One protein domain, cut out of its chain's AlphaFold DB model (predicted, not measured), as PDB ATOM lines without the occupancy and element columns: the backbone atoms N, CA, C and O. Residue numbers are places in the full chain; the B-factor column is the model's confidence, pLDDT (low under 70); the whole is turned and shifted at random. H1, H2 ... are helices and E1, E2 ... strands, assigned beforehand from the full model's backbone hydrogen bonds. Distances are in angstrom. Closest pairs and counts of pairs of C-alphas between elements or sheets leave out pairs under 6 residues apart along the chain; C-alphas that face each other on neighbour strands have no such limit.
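AT A GLANCE: This is residues 48 to 164 of the 165 residues of an uncharacterized protein of Mucilaginibacter sp. OK283 (UniProt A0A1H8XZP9). What is the shape? A small closed barrel of eight short strands, E1 to E8, is ringed by residues 113 to 158, and the short helix H1 caps one end. How regular is it? There is little regular structure: 44 of 117 printed residues are in named elements, mostly strand. How compact? It is compact, radius of gyration of the C-alphas 13.3 A, spans 35 by 35 by 21 A.

HOW THE PARTS SIT: How do strands join? E1, residues 48 to 51, and E2, residues 57 to 62, form an antiparallel hairpin, N 48 to O 61 2.8 A. E8, residues 108 to 112, closes the ring antiparallel to E1, N 51 to O 111 2.8 A. Where is the helix? H1, residues 159 to 163, is on the barrel, outside it, height 6.9 A.

IN THESE COORDINATES: Where does E1 begin? C-alpha 48 is at (60.296, 112.672, 294.970). Where does H1 end? C-alpha 163 is at (61.227, 96.400, 301.410).

THE WHOLE: Any cut? The printed part has no cut; the link E8 to H1 is long, 46 residues. Where is confidence low? Residues 141 to 145 are under 70.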
ATOM      1  N   THR A  48      59.021 113.023 295.604       94.00
ATOM      2  CA  THR A  48      60.296 112.672 294.970       94.00
ATOM      3  C   THR A  48      60.206 111.277 294.360       94.00
ATOM      4  O   THR A  48      59.895 110.313 295.056       94.00
ATOM      5  N   ALA A  49      60.492 111.145 293.065       96.12
ATOM      6  CA  ALA A  49      60.537 109.846 292.396       96.12
ATOM      7  C   ALA A  49      61.726 109.003 292.888       96.12
ATOM      8  O   ALA A  49      62.847 109.506 293.004       96.12
ATOM      9  N   VAL A  50      61.479 107.715 293.139       97.56
ATOM     10  CA  VAL A  50      62.509 106.719 293.460       97.56
ATOM     11  C   VAL A  50      62.790 105.888 292.218       97.56
ATOM     12  O   VAL A  50      61.874 105.296 291.644       97.56
ATOM     13  N   TYR A  51      64.057 105.824 291.821       97.50
ATOM     14  CA  TYR A  51      64.533 105.136 290.629       97.50
ATOM     15  C   TYR A  51      65.359 103.897 290.996       97.50
ATOM     16  O   TYR A  51      66.111 103.888 291.975       97.50
ATOM     17  N   ASN A  52      65.254 102.846 290.185       96.50
ATOM     18  CA  ASN A  52      66.100 101.658 290.299       96.50
ATOM     19  C   ASN A  52      67.497 101.890 289.683       96.50
ATOM     20  O   ASN A  52      67.753 102.926 289.068       96.50
ATOM     21  N   ARG A  53      68.386 100.892 289.779       95.12
ATOM     22  CA  ARG A  53      69.745 100.896 289.189       95.12
ATOM     23  C   ARG A  53      69.814 101.428 287.742       95.12
ATOM     24  O   ARG A  53      70.805 102.053 287.380       95.12
ATOM     25  N   VAL A  54      68.784 101.190 286.922       94.75
ATOM     26  CA  VAL A  54      68.743 101.576 285.498       94.75
ATOM     27  C   VAL A  54      67.938 102.852 285.208       94.75
ATOM     28  O   VAL A  54      67.709 103.177 284.049       94.75
ATOM     29  N   GLY A  55      67.526 103.593 286.241       94.50
ATOM     30  CA  GLY A  55      66.848 104.885 286.101       94.50
ATOM     31  C   GLY A  55      65.337 104.816 285.872       94.50
ATOM     32  O   GLY A  55      64.731 105.839 285.573       94.50
ATOM     33  N   VAL A  56      64.702 103.652 286.037       96.00
ATOM     34  CA  VAL A  56      63.237 103.503 285.944       96.00
ATOM     35  C   VAL A  56      62.592 103.805 287.297       96.00
ATOM     36  O   VAL A  56      63.055 103.296 288.319       96.00
ATOM     37  N   VAL A  57      61.512 104.596 287.306       96.69
ATOM     38  CA  VAL A  57      60.717 104.880 288.515       96.69
ATOM     39  C   VAL A  57      60.070 103.600 289.054       96.69
ATOM     40  O   VAL A  57      59.366 102.901 288.332       96.69
ATOM     41  N   ILE A  58      60.278 103.331 290.342       96.38
ATOM     42  CA  ILE A  58      59.833 102.131 291.080       96.38
ATOM     43  C   ILE A  58      59.042 102.464 292.357       96.38
ATOM     44  O   ILE A  58      58.525 101.578 293.037       96.38
ATOM     45  N   GLY A  59      58.928 103.747 292.694       96.25
ATOM     46  CA  GLY A  59      58.208 104.227 293.864       96.25
ATOM     47  C   GLY A  59      58.343 105.735 294.018       96.25
ATOM     48  O   GLY A  59      58.914 106.413 293.163       96.25
ATOM     49  N   TRP A  60      57.829 106.248 295.130       96.31
ATOM     50  CA  TRP A  60      57.810 107.680 295.428       96.31
ATOM     51  C   TRP A  60      58.094 107.919 296.907       96.31
ATOM     52  O   TRP A  60      57.721 107.099 297.740       96.31
ATOM     53  N   ILE A  61      58.696 109.054 297.239       95.06
ATOM     54  CA  ILE A  61      58.759 109.586 298.601       95.06
ATOM     55  C   ILE A  61      57.818 110.785 298.672       95.06
ATOM     56  O   ILE A  61      57.891 111.650 297.806       95.06
ATOM     57  N   LYS A  62      56.981 110.873 299.706       93.00
ATOM     58  CA  LYS A  62      56.236 112.088 300.067       93.00
ATOM     59  C   LYS A  62      56.101 112.157 301.589       93.00
ATOM     60  O   LYS A  62      55.826 111.139 302.211       93.00
ATOM     61  N   ASP A  63      56.335 113.315 302.205       90.50
ATOM     62  CA  ASP A  63      56.260 113.523 303.671       90.50
ATOM     63  C   ASP A  63      57.155 112.560 304.504       90.50
ATOM     64  O   ASP A  63      56.883 112.229 305.668       90.50
ATOM     65  N   ALA A  64      58.261 112.111 303.895       91.75
ATOM     66  CA  ALA A  64      59.148 111.037 304.362       91.75
ATOM     67  C   ALA A  64      58.477 109.647 304.486       91.75
ATOM     68  O   ALA A  64      58.906 108.802 305.269       91.75
ATOM     69  N   ILE A  65      57.431 109.395 303.699       94.06
ATOM     70  CA  ILE A  65      56.793 108.091 303.492       94.06
ATOM     71  C   ILE A  65      57.143 107.599 302.088       94.06
ATOM     72  O   ILE A  65      57.046 108.350 301.121       94.06
ATOM     73  N   VAL A  66      57.544 106.334 301.981       95.50
ATOM     74  CA  VAL A  66      57.834 105.646 300.720       95.50
ATOM     75  C   VAL A  66      56.575 104.925 300.253       95.50
ATOM     76  O   VAL A  66      56.060 104.051 300.953       95.50
ATOM     77  N   PHE A  67      56.098 105.258 299.059       95.19
ATOM     78  CA  PHE A  67      54.938 104.657 298.407       95.19
ATOM     79  C   PHE A  67      55.347 103.748 297.240       95.19
ATOM     80  O   PHE A  67      56.416 103.908 296.644       95.19
ATOM     81  N   ASN A  68      54.466 102.808 296.894       95.00
ATOM     82  CA  ASN A  68      54.566 102.006 295.673       95.00
ATOM     83  C   ASN A  68      54.490 102.860 294.405       95.00
ATOM     84  O   ASN A  68      54.095 104.023 294.440       95.00
ATOM     85  N   TYR A  69      54.817 102.255 293.264       93.94
ATOM     86  CA  TYR A  69      54.762 102.888 291.947       93.94
ATOM     87  C   TYR A  69      53.404 103.555 291.634       93.94
ATOM     88  O   TYR A  69      53.367 104.605 290.989       93.94
ATOM     89  N   GLU A  70      52.291 103.003 292.123       93.69
ATOM     90  CA  GLU A  70      50.936 103.550 291.967       93.69
ATOM     91  C   GLU A  70      50.584 104.677 292.957       93.69
ATOM     92  O   GLU A  70      49.554 105.320 292.779       93.69
ATOM     93  N   GLY A  71      51.390 104.923 293.998       90.50
ATOM     94  CA  GLY A  71      51.151 105.950 295.027       90.50
ATOM     95  C   GLY A  71      50.058 105.627 296.054       90.50
ATOM     96  O   GLY A  71      49.872 106.373 297.015       90.50
ATOM     97  N   ASN A  72      49.339 104.516 295.883       91.31
ATOM     98  CA  ASN A  72      48.180 104.140 296.697       91.31
ATOM     99  C   ASN A  72      48.512 103.234 297.900       91.31
ATOM    100  O   ASN A  72      47.616 102.893 298.669       91.31
ATOM    101  N   LYS A  73      49.773 102.835 298.091       92.69
ATOM    102  CA  LYS A  73      50.206 101.986 299.206       92.69
ATOM    103  C   LYS A  73      51.507 102.515 299.800       92.69
ATOM    104  O   LYS A  73      52.533 102.526 299.124       92.69
ATOM    105  N   ALA A  74      51.473 102.908 301.072       94.06
ATOM    106  CA  ALA A  74      52.685 103.154 301.846       94.06
ATOM    107  C   ALA A  74      53.404 101.824 302.131       94.06
ATOM    108  O   ALA A  74      52.774 100.817 302.460       94.06
ATOM    109  N   LEU A  75      54.724 101.818 301.958       95.12
ATOM    110  CA  LEU A  75      55.581 100.628 301.981       95.12
ATOM    111  C   LEU A  75      56.626 100.712 303.093       95.12
ATOM    112  O   LEU A  75      56.823  99.758 303.844       95.12
ATOM    113  N   ALA A  76      57.258 101.874 303.213       95.75
ATOM    114  CA  ALA A  76      58.201 102.202 304.268       95.75
ATOM    115  C   ALA A  76      58.054 103.676 304.663       95.75
ATOM    116  O   ALA A  76      57.344 104.438 304.008       95.75
ATOM    117  N   PHE A  77      58.738 104.093 305.715       94.19
ATOM    118  CA  PHE A  77      58.912 105.499 306.058       94.19
ATOM    119  C   PHE A  77      60.355 105.757 306.500       94.19
ATOM    120  O   PHE A  77      61.084 104.830 306.854       94.19
ATOM    121  N   ILE A  78      60.760 107.021 306.434       93.38
ATOM    122  CA  ILE A  78      62.100 107.497 306.765       93.38
ATOM    123  C   ILE A  78      62.000 108.321 308.052       93.38
ATOM    124  O   ILE A  78      61.194 109.254 308.137       93.38
ATOM    125  N   ASP A  79      62.823 107.986 309.042       89.88
ATOM    126  CA  ASP A  79      63.024 108.773 310.260       89.88
ATOM    127  C   ASP A  79      64.514 109.102 310.411       89.88
ATOM    128  O   ASP A  79      65.364 108.213 310.472       89.88
ATOM    129  N   LYS A  80      64.831 110.401 310.431       88.88
ATOM    130  CA  LYS A  80      66.182 110.976 310.285       88.88
ATOM    131  C   LYS A  80      66.878 110.514 308.997       88.88
ATOM    132  O   LYS A  80      66.840 111.228 308.001       88.88
ATOM    133  N   GLN A  81      67.502 109.341 309.037       91.12
ATOM    134  CA  GLN A  81      68.206 108.680 307.936       91.12
ATOM    135  C   GLN A  81      67.861 107.186 307.849       91.12
ATOM    136  O   GLN A  81      68.219 106.546 306.868       91.12
ATOM    137  N   ASP A  82      67.162 106.617 308.833       92.75
ATOM    138  CA  ASP A  82      66.842 105.193 308.875       92.75
ATOM    139  C   ASP A  82      65.488 104.927 308.204       92.75
ATOM    140  O   ASP A  82      64.545 105.717 308.305       92.75
ATOM    141  N   VAL A  83      65.398 103.800 307.497       94.25
ATOM    142  CA  VAL A  83      64.235 103.382 306.707       94.25
ATOM    143  C   VAL A  83      63.584 102.178 307.374       94.25
ATOM    144  O   VAL A  83      64.243 101.167 307.628       94.25
ATOM    145  N   PHE A  84      62.278 102.262 307.622       93.62
ATOM    146  CA  PHE A  84      61.513 101.252 308.356       93.62
ATOM    147  C   PHE A  84      60.312 100.757 307.539       93.62
ATOM    148  O   PHE A  84      59.591 101.558 306.947       93.62
ATOM    149  N   SER A  85      60.077  99.441 307.515       93.50
ATOM    150  CA  SER A  85      58.964  98.822 306.774       93.50
ATOM    151  C   SER A  85      57.631  98.937 307.510       93.50
ATOM    152  O   SER A  85      57.533  98.550 308.674       93.50
ATOM    153  N   PHE A  86      56.566  99.335 306.808       90.31
ATOM    154  CA  PHE A  86      55.203  99.274 307.353       90.31
ATOM    155  C   PHE A  86      54.689  97.836 307.543       90.31
ATOM    156  O   PHE A  86      53.791  97.615 308.350       90.31
ATOM    157  N   ALA A  87      55.225  96.854 306.807       82.94
ATOM    158  CA  ALA A  87      54.676  95.495 306.778       82.94
ATOM    159  C   ALA A  87      55.119  94.613 307.962       82.94
ATOM    160  O   ALA A  87      54.387  93.711 308.361       82.94
ATOM    161  N   TYR A  88      56.292  94.883 308.545       79.88
ATOM    162  CA  TYR A  88      56.945  94.004 309.526       79.88
ATOM    163  C   TYR A  88      57.175  94.701 310.870       79.88
ATOM    164  O   TYR A  88      58.285  94.709 311.391       79.88
ATOM    165  N   GLY A  89      56.135  95.339 311.415       82.06
ATOM    166  CA  GLY A  89      56.197  95.969 312.741       82.06
ATOM    167  C   GLY A  89      57.266  97.060 312.856       82.06
ATOM    168  O   GLY A  89      57.948  97.138 313.873       82.06
ATOM    169  N   ASN A  90      57.433  97.879 311.810       85.81
ATOM    170  CA  ASN A  90      58.472  98.909 311.710       85.81
ATOM    171  C   ASN A  90      59.903  98.337 311.738       85.81
ATOM    172  O   ASN A  90      60.812  98.960 312.281       85.81
ATOM    173  N   ALA A  91      60.124  97.157 311.148       90.31
ATOM    174  CA  ALA A  91      61.462  96.590 310.996       90.31
ATOM    175  C   ALA A  91      62.393  97.532 310.213       90.31
ATOM    176  O   ALA A  91      62.055  97.989 309.119       90.31
ATOM    177  N   TYR A  92      63.589  97.769 310.760       92.56
ATOM    178  CA  TYR A  92      64.667  98.499 310.092       92.56
ATOM    179  C   TYR A  92      65.107  97.767 308.818       92.56
ATOM    180  O   TYR A  92      65.409  96.568 308.858       92.56
ATOM    181  N   LEU A  93      65.163  98.492 307.703       94.00
ATOM    182  CA  LEU A  93      65.538  97.991 306.378       94.00
ATOM    183  C   LEU A  93      66.963  98.391 305.990       94.00
ATOM    184  O   LEU A  93      67.693  97.593 305.406       94.00
ATOM    185  N   GLY A  94      67.367  99.603 306.355       94.75
ATOM    186  CA  GLY A  94      68.599 100.244 305.915       94.75
ATOM    187  C   GLY A  94      68.446 101.761 305.994       94.75
ATOM    188  O   GLY A  94      67.637 102.246 306.784       94.75
ATOM    189  N   GLN A  95      69.181 102.512 305.177       94.81
ATOM    190  CA  GLN A  95      69.259 103.972 305.301       94.81
ATOM    191  C   GLN A  95      68.865 104.711 304.023       94.81
ATOM    192  O   GLN A  95      68.996 104.186 302.921       94.81
ATOM    193  N   PHE A  96      68.395 105.946 304.175       95.62
ATOM    194  CA  PHE A  96      68.223 106.919 303.107       95.62
ATOM    195  C   PHE A  96      69.159 108.103 303.365       95.62
ATOM    196  O   PHE A  96      68.922 108.920 304.256       95.62
ATOM    197  N   HIS A  97      70.242 108.179 302.595       92.94
ATOM    198  CA  HIS A  97      71.291 109.180 302.774       92.94
ATOM    199  C   HIS A  97      71.923 109.557 301.432       92.94
ATOM    200  O   HIS A  97      71.995 108.733 300.519       92.94
ATOM    201  N   ASN A  98      72.314 110.828 301.277       92.81
ATOM    202  CA  ASN A  98      72.840 111.396 300.028       92.81
ATOM    203  C   ASN A  98      72.007 111.058 298.768       92.81
ATOM    204  O   ASN A  98      72.538 110.956 297.665       92.81
ATOM    205  N   GLY A  99      70.689 110.881 298.927       95.00
ATOM    206  CA  GLY A  99      69.755 110.517 297.858       95.00
ATOM    207  C   GLY A  99      69.728 109.031 297.470       95.00
ATOM    208  O   GLY A  99      69.014 108.674 296.535       95.00
ATOM    209  N   PHE A 100      70.452 108.156 298.168       97.44
ATOM    210  CA  PHE A 100      70.407 106.706 297.975       97.44
ATOM    211  C   PHE A 100      69.630 106.013 299.095       97.44
ATOM    212  O   PHE A 100      69.855 106.281 300.273       97.44
ATOM    213  N   PHE A 101      68.775 105.058 298.725       97.75
ATOM    214  CA  PHE A 101      68.366 103.980 299.622       97.75
ATOM    215  C   PHE A 101      69.489 102.949 299.660       97.75
ATOM    216  O   PHE A 101      69.904 102.458 298.608       97.75
ATOM    217  N   ARG A 102      69.969 102.612 300.852       96.69
ATOM    218  CA  ARG A 102      71.056 101.664 301.090       96.69
ATOM    219  C   ARG A 102      70.584 100.525 301.974       96.69
ATOM    220  O   ARG A 102      69.836 100.747 302.922       96.69
ATOM    221  N   ASP A 103      71.057  99.321 301.681       96.00
ATOM    222  CA  ASP A 103      70.841  98.162 302.541       96.00
ATOM    223  C   ASP A 103      71.670  98.243 303.842       96.00
ATOM    224  O   ASP A 103      72.470  99.157 304.064       96.00
ATOM    225  N   LYS A 104      71.511  97.240 304.711       94.31
ATOM    226  CA  LYS A 104      72.215  97.127 306.006       94.31
ATOM    227  C   LYS A 104      73.738  96.963 305.892       94.31
ATOM    228  O   LYS A 104      74.415  96.947 306.913       94.31
ATOM    229  N   THR A 105      74.271  96.827 304.679       93.94
ATOM    230  CA  THR A 105      75.707  96.739 304.377       93.94
ATOM    231  C   THR A 105      76.252  98.008 303.709       93.94
ATOM    232  O   THR A 105      77.432  98.057 303.380       93.94
ATOM    233  N   GLY A 106      75.417  99.041 303.527       94.12
ATOM    234  CA  GLY A 106      75.800 100.330 302.942       94.12
ATOM    235  C   GLY A 106      75.768 100.378 301.409       94.12
ATOM    236  O   GLY A 106      76.066 101.426 300.825       94.12
ATOM    237  N   ASN A 107      75.375  99.284 300.747       96.94
ATOM    238  CA  ASN A 107      75.263  99.210 299.291       96.94
ATOM    239  C   ASN A 107      73.939  99.819 298.811       96.94
ATOM    240  O   ASN A 107      72.890  99.599 299.416       96.94
ATOM    241  N   ALA A 108      73.969 100.569 297.709       97.44
ATOM    242  CA  ALA A 108      72.789 101.261 297.191       97.44
ATOM    243  C   ALA A 108      71.792 100.297 296.522       97.44
ATOM    244  O   ALA A 108      72.172  99.502 295.669       97.44
ATOM    245  N   VAL A 109      70.509 100.394 296.859       97.88
ATOM    246  CA  VAL A 109      69.406  99.621 296.254       97.88
ATOM    247  C   VAL A 109      68.664 100.465 295.214       97.88
ATOM    248  O   VAL A 109      68.392 100.015 294.100       97.88
ATOM    249  N   ALA A 110      68.359 101.712 295.570       97.94
ATOM    250  CA  ALA A 110      67.602 102.662 294.764       97.94
ATOM    251  C   ALA A 110      68.098 104.091 295.025       97.94
ATOM    252  O   ALA A 110      68.844 104.333 295.976       97.94
ATOM    253  N   TRP A 111      67.699 105.045 294.189       97.75
ATOM    254  CA  TRP A 111      68.184 106.426 294.249       97.75
ATOM    255  C   TRP A 111      67.098 107.439 293.887       97.75
ATOM    256  O   TRP A 111      66.080 107.086 293.295       97.75
ATOM    257  N   VAL A 112      67.316 108.705 294.235       96.44
ATOM    258  CA  VAL A 112      66.479 109.844 293.827       96.44
ATOM    259  C   VAL A 112      67.298 110.867 293.042       96.44
ATOM    260  O   VAL A 112      68.528 110.894 293.113       96.44
ATOM    261  N   ARG A 113      66.631 111.748 292.290       93.06
ATOM    262  CA  ARG A 113      67.298 112.813 291.526       93.06
ATOM    263  C   ARG A 113      68.228 113.643 292.423       93.06
ATOM    264  O   ARG A 113      67.805 114.139 293.459       93.06
ATOM    265  N   GLY A 114      69.478 113.817 291.989       90.44
ATOM    266  CA  GLY A 114      70.510 114.541 292.742       90.44
ATOM    267  C   GLY A 114      71.308 113.684 293.733       90.44
ATOM    268  O   GLY A 114      72.114 114.239 294.476       90.44
ATOM    269  N   ALA A 115      71.116 112.359 293.746       93.25
ATOM    270  CA  ALA A 115      71.908 111.457 294.576       93.25
ATOM    271  C   ALA A 115      73.423 111.555 294.295       93.25
ATOM    272  O   ALA A 115      73.848 111.741 293.153       93.25
ATOM    273  N   SER A 116      74.240 111.418 295.341       92.62
ATOM    274  CA  SER A 116      75.705 111.539 295.287       92.62
ATOM    275  C   SER A 116      76.388 110.630 296.322       92.62
ATOM    276  O   SER A 116      75.721 110.012 297.146       92.62
ATOM    277  N   GLY A 117      77.717 110.474 296.256       89.06
ATOM    278  CA  GLY A 117      78.457 109.606 297.192       89.06
ATOM    279  C   GLY A 117      78.130 108.106 297.077       89.06
ATOM    280  O   GLY A 117      78.314 107.350 298.029       89.06
ATOM    281  N   GLY A 118      77.618 107.661 295.930       92.38
ATOM    282  CA  GLY A 118      77.237 106.272 295.670       92.38
ATOM    283  C   GLY A 118      77.642 105.815 294.266       92.38
ATOM    284  O   GLY A 118      78.440 106.491 293.610       92.38
ATOM    285  N   PRO A 119      77.129 104.666 293.795       93.94
ATOM    286  CA  PRO A 119      77.422 104.169 292.455       93.94
ATOM    287  C   PRO A 119      76.903 105.103 291.350       93.94
ATOM    288  O   PRO A 119      75.988 105.901 291.556       93.94
ATOM    289  N   ILE A 120      77.450 104.945 290.140       92.12
ATOM    290  CA  ILE A 120      76.991 105.668 288.946       92.12
ATOM    291  C   ILE A 120      75.522 105.321 288.661       92.12
ATOM    292  O   ILE A 120      75.161 104.147 288.535       92.12
ATOM    293  N   THR A 121      74.699 106.359 288.527       92.38
ATOM    294  CA  THR A 121      73.284 106.292 288.151       92.38
ATOM    295  C   THR A 121      73.109 106.579 286.659       92.38
ATOM    296  O   THR A 121      73.842 107.377 286.072       92.38
ATOM    297  N   LEU A 122      72.139 105.918 286.021       89.31
ATOM    298  CA  LEU A 122      71.743 106.242 284.646       89.31
ATOM    299  C   LEU A 122      70.789 107.450 284.618       89.31
ATOM    300  O   LEU A 122      70.173 107.758 285.640       89.31
ATOM    301  N   PRO A 123      70.625 108.137 283.469       89.50
ATOM    302  CA  PRO A 123      69.639 109.203 283.333       89.50
ATOM    303  C   PRO A 123      68.230 108.745 283.763       89.50
ATOM    304  O   PRO A 123      67.804 107.655 283.377       89.50
ATOM    305  N   PRO A 124      67.501 109.553 284.553       90.31
ATOM    306  CA  PRO A 124      66.188 109.175 285.064       90.31
ATOM    307  C   PRO A 124      65.132 109.160 283.950       90.31
ATOM    308  O   PRO A 124      64.997 110.123 283.193       90.31
ATOM    309  N   LEU A 125      64.344 108.088 283.897       89.19
ATOM    310  CA  LEU A 125      63.162 107.960 283.051       89.19
ATOM    311  C   LEU A 125      61.935 108.409 283.848       89.19
ATOM    312  O   LEU A 125      61.307 107.621 284.554       89.19
ATOM    313  N   ASP A 126      61.645 109.707 283.771       86.69
ATOM    314  CA  ASP A 126      60.598 110.353 284.564       86.69
ATOM    315  C   ASP A 126      59.179 109.880 284.234       86.69
ATOM    316  O   ASP A 126      58.844 109.494 283.112       86.69
ATOM    317  N   ARG A 127      58.311 110.002 285.241       86.75
ATOM    318  CA  ARG A 127      56.873 109.763 285.152       86.75
ATOM    319  C   ARG A 127      56.125 110.877 285.887       86.75
ATOM    320  O   ARG A 127      56.649 111.476 286.821       86.75
ATOM    321  N   VAL A 128      54.878 111.110 285.490       86.94
ATOM    322  CA  VAL A 128      53.884 111.852 286.280       86.94
ATOM    323  C   VAL A 128      53.693 111.191 287.650       86.94
ATOM    324  O   VAL A 128      53.437 109.986 287.719       86.94
ATOM    325  N   ALA A 129      53.777 111.980 288.721       85.56
ATOM    326  CA  ALA A 129      53.462 111.510 290.064       85.56
ATOM    327  C   ALA A 129      51.974 111.116 290.201       85.56
ATOM    328  O   ALA A 129      51.105 111.800 289.649       85.56
ATOM    329  N   PRO A 130      51.657 110.021 290.914       87.88
ATOM    330  CA  PRO A 130      50.287 109.639 291.239       87.88
ATOM    331  C   PRO A 130      49.694 110.525 292.344       87.88
ATOM    332  O   PRO A 130      50.379 111.328 292.973       87.88
ATOM    333  N   ILE A 131      48.402 110.337 292.620       86.50
ATOM    334  CA  ILE A 131      47.748 110.919 293.796       86.50
ATOM    335  C   ILE A 131      48.033 110.019 295.004       86.50
ATOM    336  O   ILE A 131      47.743 108.823 294.971       86.50
ATOM    337  N   PHE A 132      48.570 110.603 296.073       84.88
ATOM    338  CA  PHE A 132      48.904 109.897 297.311       84.88
ATOM    339  C   PHE A 132      47.758 109.956 298.320       84.88
ATOM    340  O   PHE A 132      47.132 111.002 298.501       84.88
ATOM    341  N   MET A 133      47.519 108.854 299.032       77.19
ATOM    342  CA  MET A 133      46.652 108.872 300.214       77.19
ATOM    343  C   MET A 133      47.430 109.377 301.442       77.19
ATOM    344  O   MET A 133      48.597 109.015 301.603       77.19
ATOM    345  N   PRO A 134      46.813 110.184 302.326       75.94
ATOM    346  CA  PRO A 134      47.454 110.619 303.562       75.94
ATOM    347  C   PRO A 134      47.672 109.426 304.501       75.94
ATOM    348  O   PRO A 134      46.764 108.628 304.730       75.94
ATOM    349  N   VAL A 135      48.875 109.321 305.065       82.50
ATOM    350  CA  VAL A 135      49.271 108.252 305.991       82.50
ATOM    351  C   VAL A 135      49.965 108.876 307.199       82.50
ATOM    352  O   VAL A 135      50.797 109.768 307.057       82.50
ATOM    353  N   ILE A 136      49.621 108.408 308.399       79.94
ATOM    354  CA  ILE A 136      50.265 108.832 309.647       79.94
ATOM    355  C   ILE A 136      51.488 107.940 309.878       79.94
ATOM    356  O   ILE A 136      51.371 106.713 309.871       79.94
ATOM    357  N   LYS A 137      52.663 108.545 310.083       79.19
ATOM    358  CA  LYS A 137      53.888 107.796 310.398       79.19
ATOM    359  C   LYS A 137      53.798 107.186 311.807       79.19
ATOM    360  O   LYS A 137      53.415 107.903 312.733       79.19
ATOM    361  N   PRO A 138      54.153 105.902 311.994       80.12
ATOM    362  CA  PRO A 138      54.255 105.295 313.315       80.12
ATOM    363  C   PRO A 138      55.332 105.973 314.167       80.12
ATOM    364  O   PRO A 138      56.288 106.540 313.640       80.12
ATOM    365  N   ILE A 139      55.214 105.855 315.490       77.31
ATOM    366  CA  ILE A 139      56.308 106.206 316.402       77.31
ATOM    367  C   ILE A 139      57.412 105.154 316.241       77.31
ATOM    368  O   ILE A 139      57.152 103.952 316.346       77.31
ATOM    369  N   THR A 140      58.639 105.601 315.983       71.44
ATOM    370  CA  THR A 140      59.818 104.738 315.881       71.44
ATOM    371  C   THR A 140      60.291 104.275 317.259       71.44
ATOM    372  O   THR A 140      60.334 105.072 318.201       71.44
ATOM    373  N   PRO A 141      60.681 102.996 317.420       68.62
ATOM    374  CA  PRO A 141      61.438 102.585 318.592       68.62
ATOM    375  C   PRO A 141      62.805 103.282 318.594       68.62
ATOM    376  O   PRO A 141      63.425 103.460 317.545       68.62
ATOM    377  N   ILE A 142      63.309 103.642 319.777       69.19
ATOM    378  CA  ILE A 142      64.675 104.160 319.918       69.19
ATOM    379  C   ILE A 142      65.641 102.987 319.727       69.19
ATOM    380  O   ILE A 142      65.867 102.204 320.647       69.19
ATOM    381  N   VAL A 143      66.197 102.861 318.524       65.56
ATOM    382  CA  VAL A 143      67.212 101.858 318.184       65.56
ATOM    383  C   VAL A 143      68.537 102.569 317.940       65.56
ATOM    384  O   VAL A 143      68.614 103.487 317.129       65.56
ATOM    385  N   THR A 144      69.595 102.136 318.619       62.91
ATOM    386  CA  THR A 144      70.971 102.523 318.284       62.91
ATOM    387  C   THR A 144      71.460 101.659 317.125       62.91
ATOM    388  O   THR A 144      72.106 100.628 317.328       62.91
ATOM    389  N   THR A 145      71.098 102.046 315.906       63.91
ATOM    390  CA  THR A 145      71.626 101.465 314.669       63.91
ATOM    391  C   THR A 145      73.100 101.854 314.516       63.91
ATOM    392  O   THR A 145      73.478 103.013 314.683       63.91
ATOM    393  N   ILE A 146      73.967 100.881 314.218       71.44
ATOM    394  CA  ILE A 146      75.324 101.185 313.750       71.44
ATOM    395  C   ILE A 146      75.188 101.563 312.277       71.44
ATOM    396  O   ILE A 146      74.846 100.706 311.461       71.44
ATOM    397  N   THR A 147      75.435 102.832 311.952       75.06
ATOM    398  CA  THR A 147      75.446 103.356 310.579       75.06
ATOM    399  C   THR A 147      76.413 102.533 309.716       75.06
ATOM    400  O   THR A 147      77.617 102.542 309.998       75.06
ATOM    401  N   PRO A 148      75.942 101.805 308.685       78.06
ATOM    402  CA  PRO A 148      76.824 101.090 307.771       78.06
ATOM    403  C   PRO A 148      77.719 102.071 307.004       78.06
ATOM    404  O   PRO A 148      77.295 103.174 306.663       78.06
ATOM    405  N   ILE A 149      78.950 101.665 306.692       85.19
ATOM    406  CA  ILE A 149      79.838 102.481 305.854       85.19
ATOM    407  C   ILE A 149      79.263 102.515 304.434       85.19
ATOM    408  O   ILE A 149      79.087 101.472 303.806       85.19
ATOM    409  N   GLU A 150      78.976 103.713 303.928       89.19
ATOM    410  CA  GLU A 150      78.475 103.906 302.567       89.19
ATOM    411  C   GLU A 150      79.471 103.381 301.525       89.19
ATOM    412  O   GLU A 150      80.646 103.752 301.526       89.19
ATOM    413  N   THR A 151      78.998 102.548 300.596       90.75
ATOM    414  CA  THR A 151      79.819 102.048 299.486       90.75
ATOM    415  C   THR A 151      79.495 102.771 298.173       90.75
ATOM    416  O   THR A 151      78.427 103.367 297.999       90.75
ATOM    417  N   LEU A 152      80.407 102.662 297.205       93.50
ATOM    418  CA  LEU A 152      80.177 103.059 295.808       93.50
ATOM    419  C   LEU A 152      79.575 101.916 294.968       93.50
ATOM    420  O   LEU A 152      79.638 101.951 293.740       93.50
ATOM    421  N   SER A 153      79.016 100.891 295.619       95.25
ATOM    422  CA  SER A 153      78.489  99.685 294.982       95.25
ATOM    423  C   SER A 153      76.967  99.642 295.048       95.25
ATOM    424  O   SER A 153      76.339 100.074 296.019       95.25
ATOM    425  N   TRP A 154      76.363  99.062 294.013       97.12
ATOM    426  CA  TRP A 154      74.967  98.647 294.060       97.12
ATOM    427  C   TRP A 154      74.821  97.354 294.871       97.12
ATOM    428  O   TRP A 154      75.656  96.456 294.768       97.12
ATOM    429  N   SER A 155      73.729  97.238 295.621       96.44
ATOM    430  CA  SER A 155      73.312  96.015 296.301       96.44
ATOM    431  C   SER A 155      72.899  94.937 295.296       96.44
ATOM    432  O   SER A 155      72.516  95.232 294.159       96.44
ATOM    433  N   ASN A 156      72.943  93.683 295.747       94.81
ATOM    434  CA  ASN A 156      72.356  92.540 295.049       94.81
ATOM    435  C   ASN A 156      70.857  92.362 295.359       94.81
ATOM    436  O   ASN A 156      70.212  91.545 294.710       94.81
ATOM    437  N   GLN A 157      70.308  93.104 296.328       94.88
ATOM    438  CA  GLN A 157      68.872  93.124 296.620       94.88
ATOM    439  C   GLN A 157      68.114  93.907 295.544       94.88
ATOM    440  O   GLN A 157      68.577  94.959 295.088       94.88
ATOM    441  N   SER A 158      66.927  93.432 295.168       94.25
ATOM    442  CA  SER A 158      65.956  94.251 294.443       94.25
ATOM    443  C   SER A 158      65.282  95.269 295.374       94.25
ATOM    444  O   SER A 158      65.437  95.246 296.597       94.25
ATOM    445  N   TRP A 159      64.505  96.183 294.789       95.94
ATOM    446  CA  TRP A 159      63.678  97.127 295.547       95.94
ATOM    447  C   TRP A 159      62.616  96.430 296.402       95.94
ATOM    448  O   TRP A 159      62.288  96.897 297.494       95.94
ATOM    449  N   ASP A 160      62.092  95.312 295.906       94.00
ATOM    450  CA  ASP A 160      61.074  94.523 296.584       94.00
ATOM    451  C   ASP A 160      61.690  93.727 297.745       94.00
ATOM    452  O   ASP A 160      61.208  93.864 298.872       94.00
ATOM    453  N   ASP A 161      62.845  93.076 297.530       94.06
ATOM    454  CA  ASP A 161      63.623  92.409 298.592       94.06
ATOM    455  C   ASP A 161      63.978  93.378 299.732       94.06
ATOM    456  O   ASP A 161      63.789  93.067 300.909       94.06
ATOM    457  N   PHE A 162      64.464  94.581 299.392       95.38
ATOM    458  CA  PHE A 162      64.841  95.611 300.366       95.38
ATOM    459  C   PHE A 162      63.662  96.059 301.235       95.38
ATOM    460  O   PHE A 162      63.841  96.380 302.408       95.38
ATOM    461  N   LEU A 163      62.449  96.070 300.680       94.38
ATOM    462  CA  LEU A 163      61.227  96.400 301.410       94.38
ATOM    463  C   LEU A 163      60.549  95.165 302.037       94.38
ATOM    464  O   LEU A 163      59.536  95.318 302.730       94.38
ATOM    465  N   GLY A 164      61.121  93.976 301.819       88.75
ATOM    466  CA  GLY A 164      60.704  92.690 302.365       88.75
ATOM    467  C   GLY A 164      59.467  92.082 301.703       88.75
ATOM    468  O   GLY A 164      58.640  91.546 302.432       88.75
TER     469      GLY A 164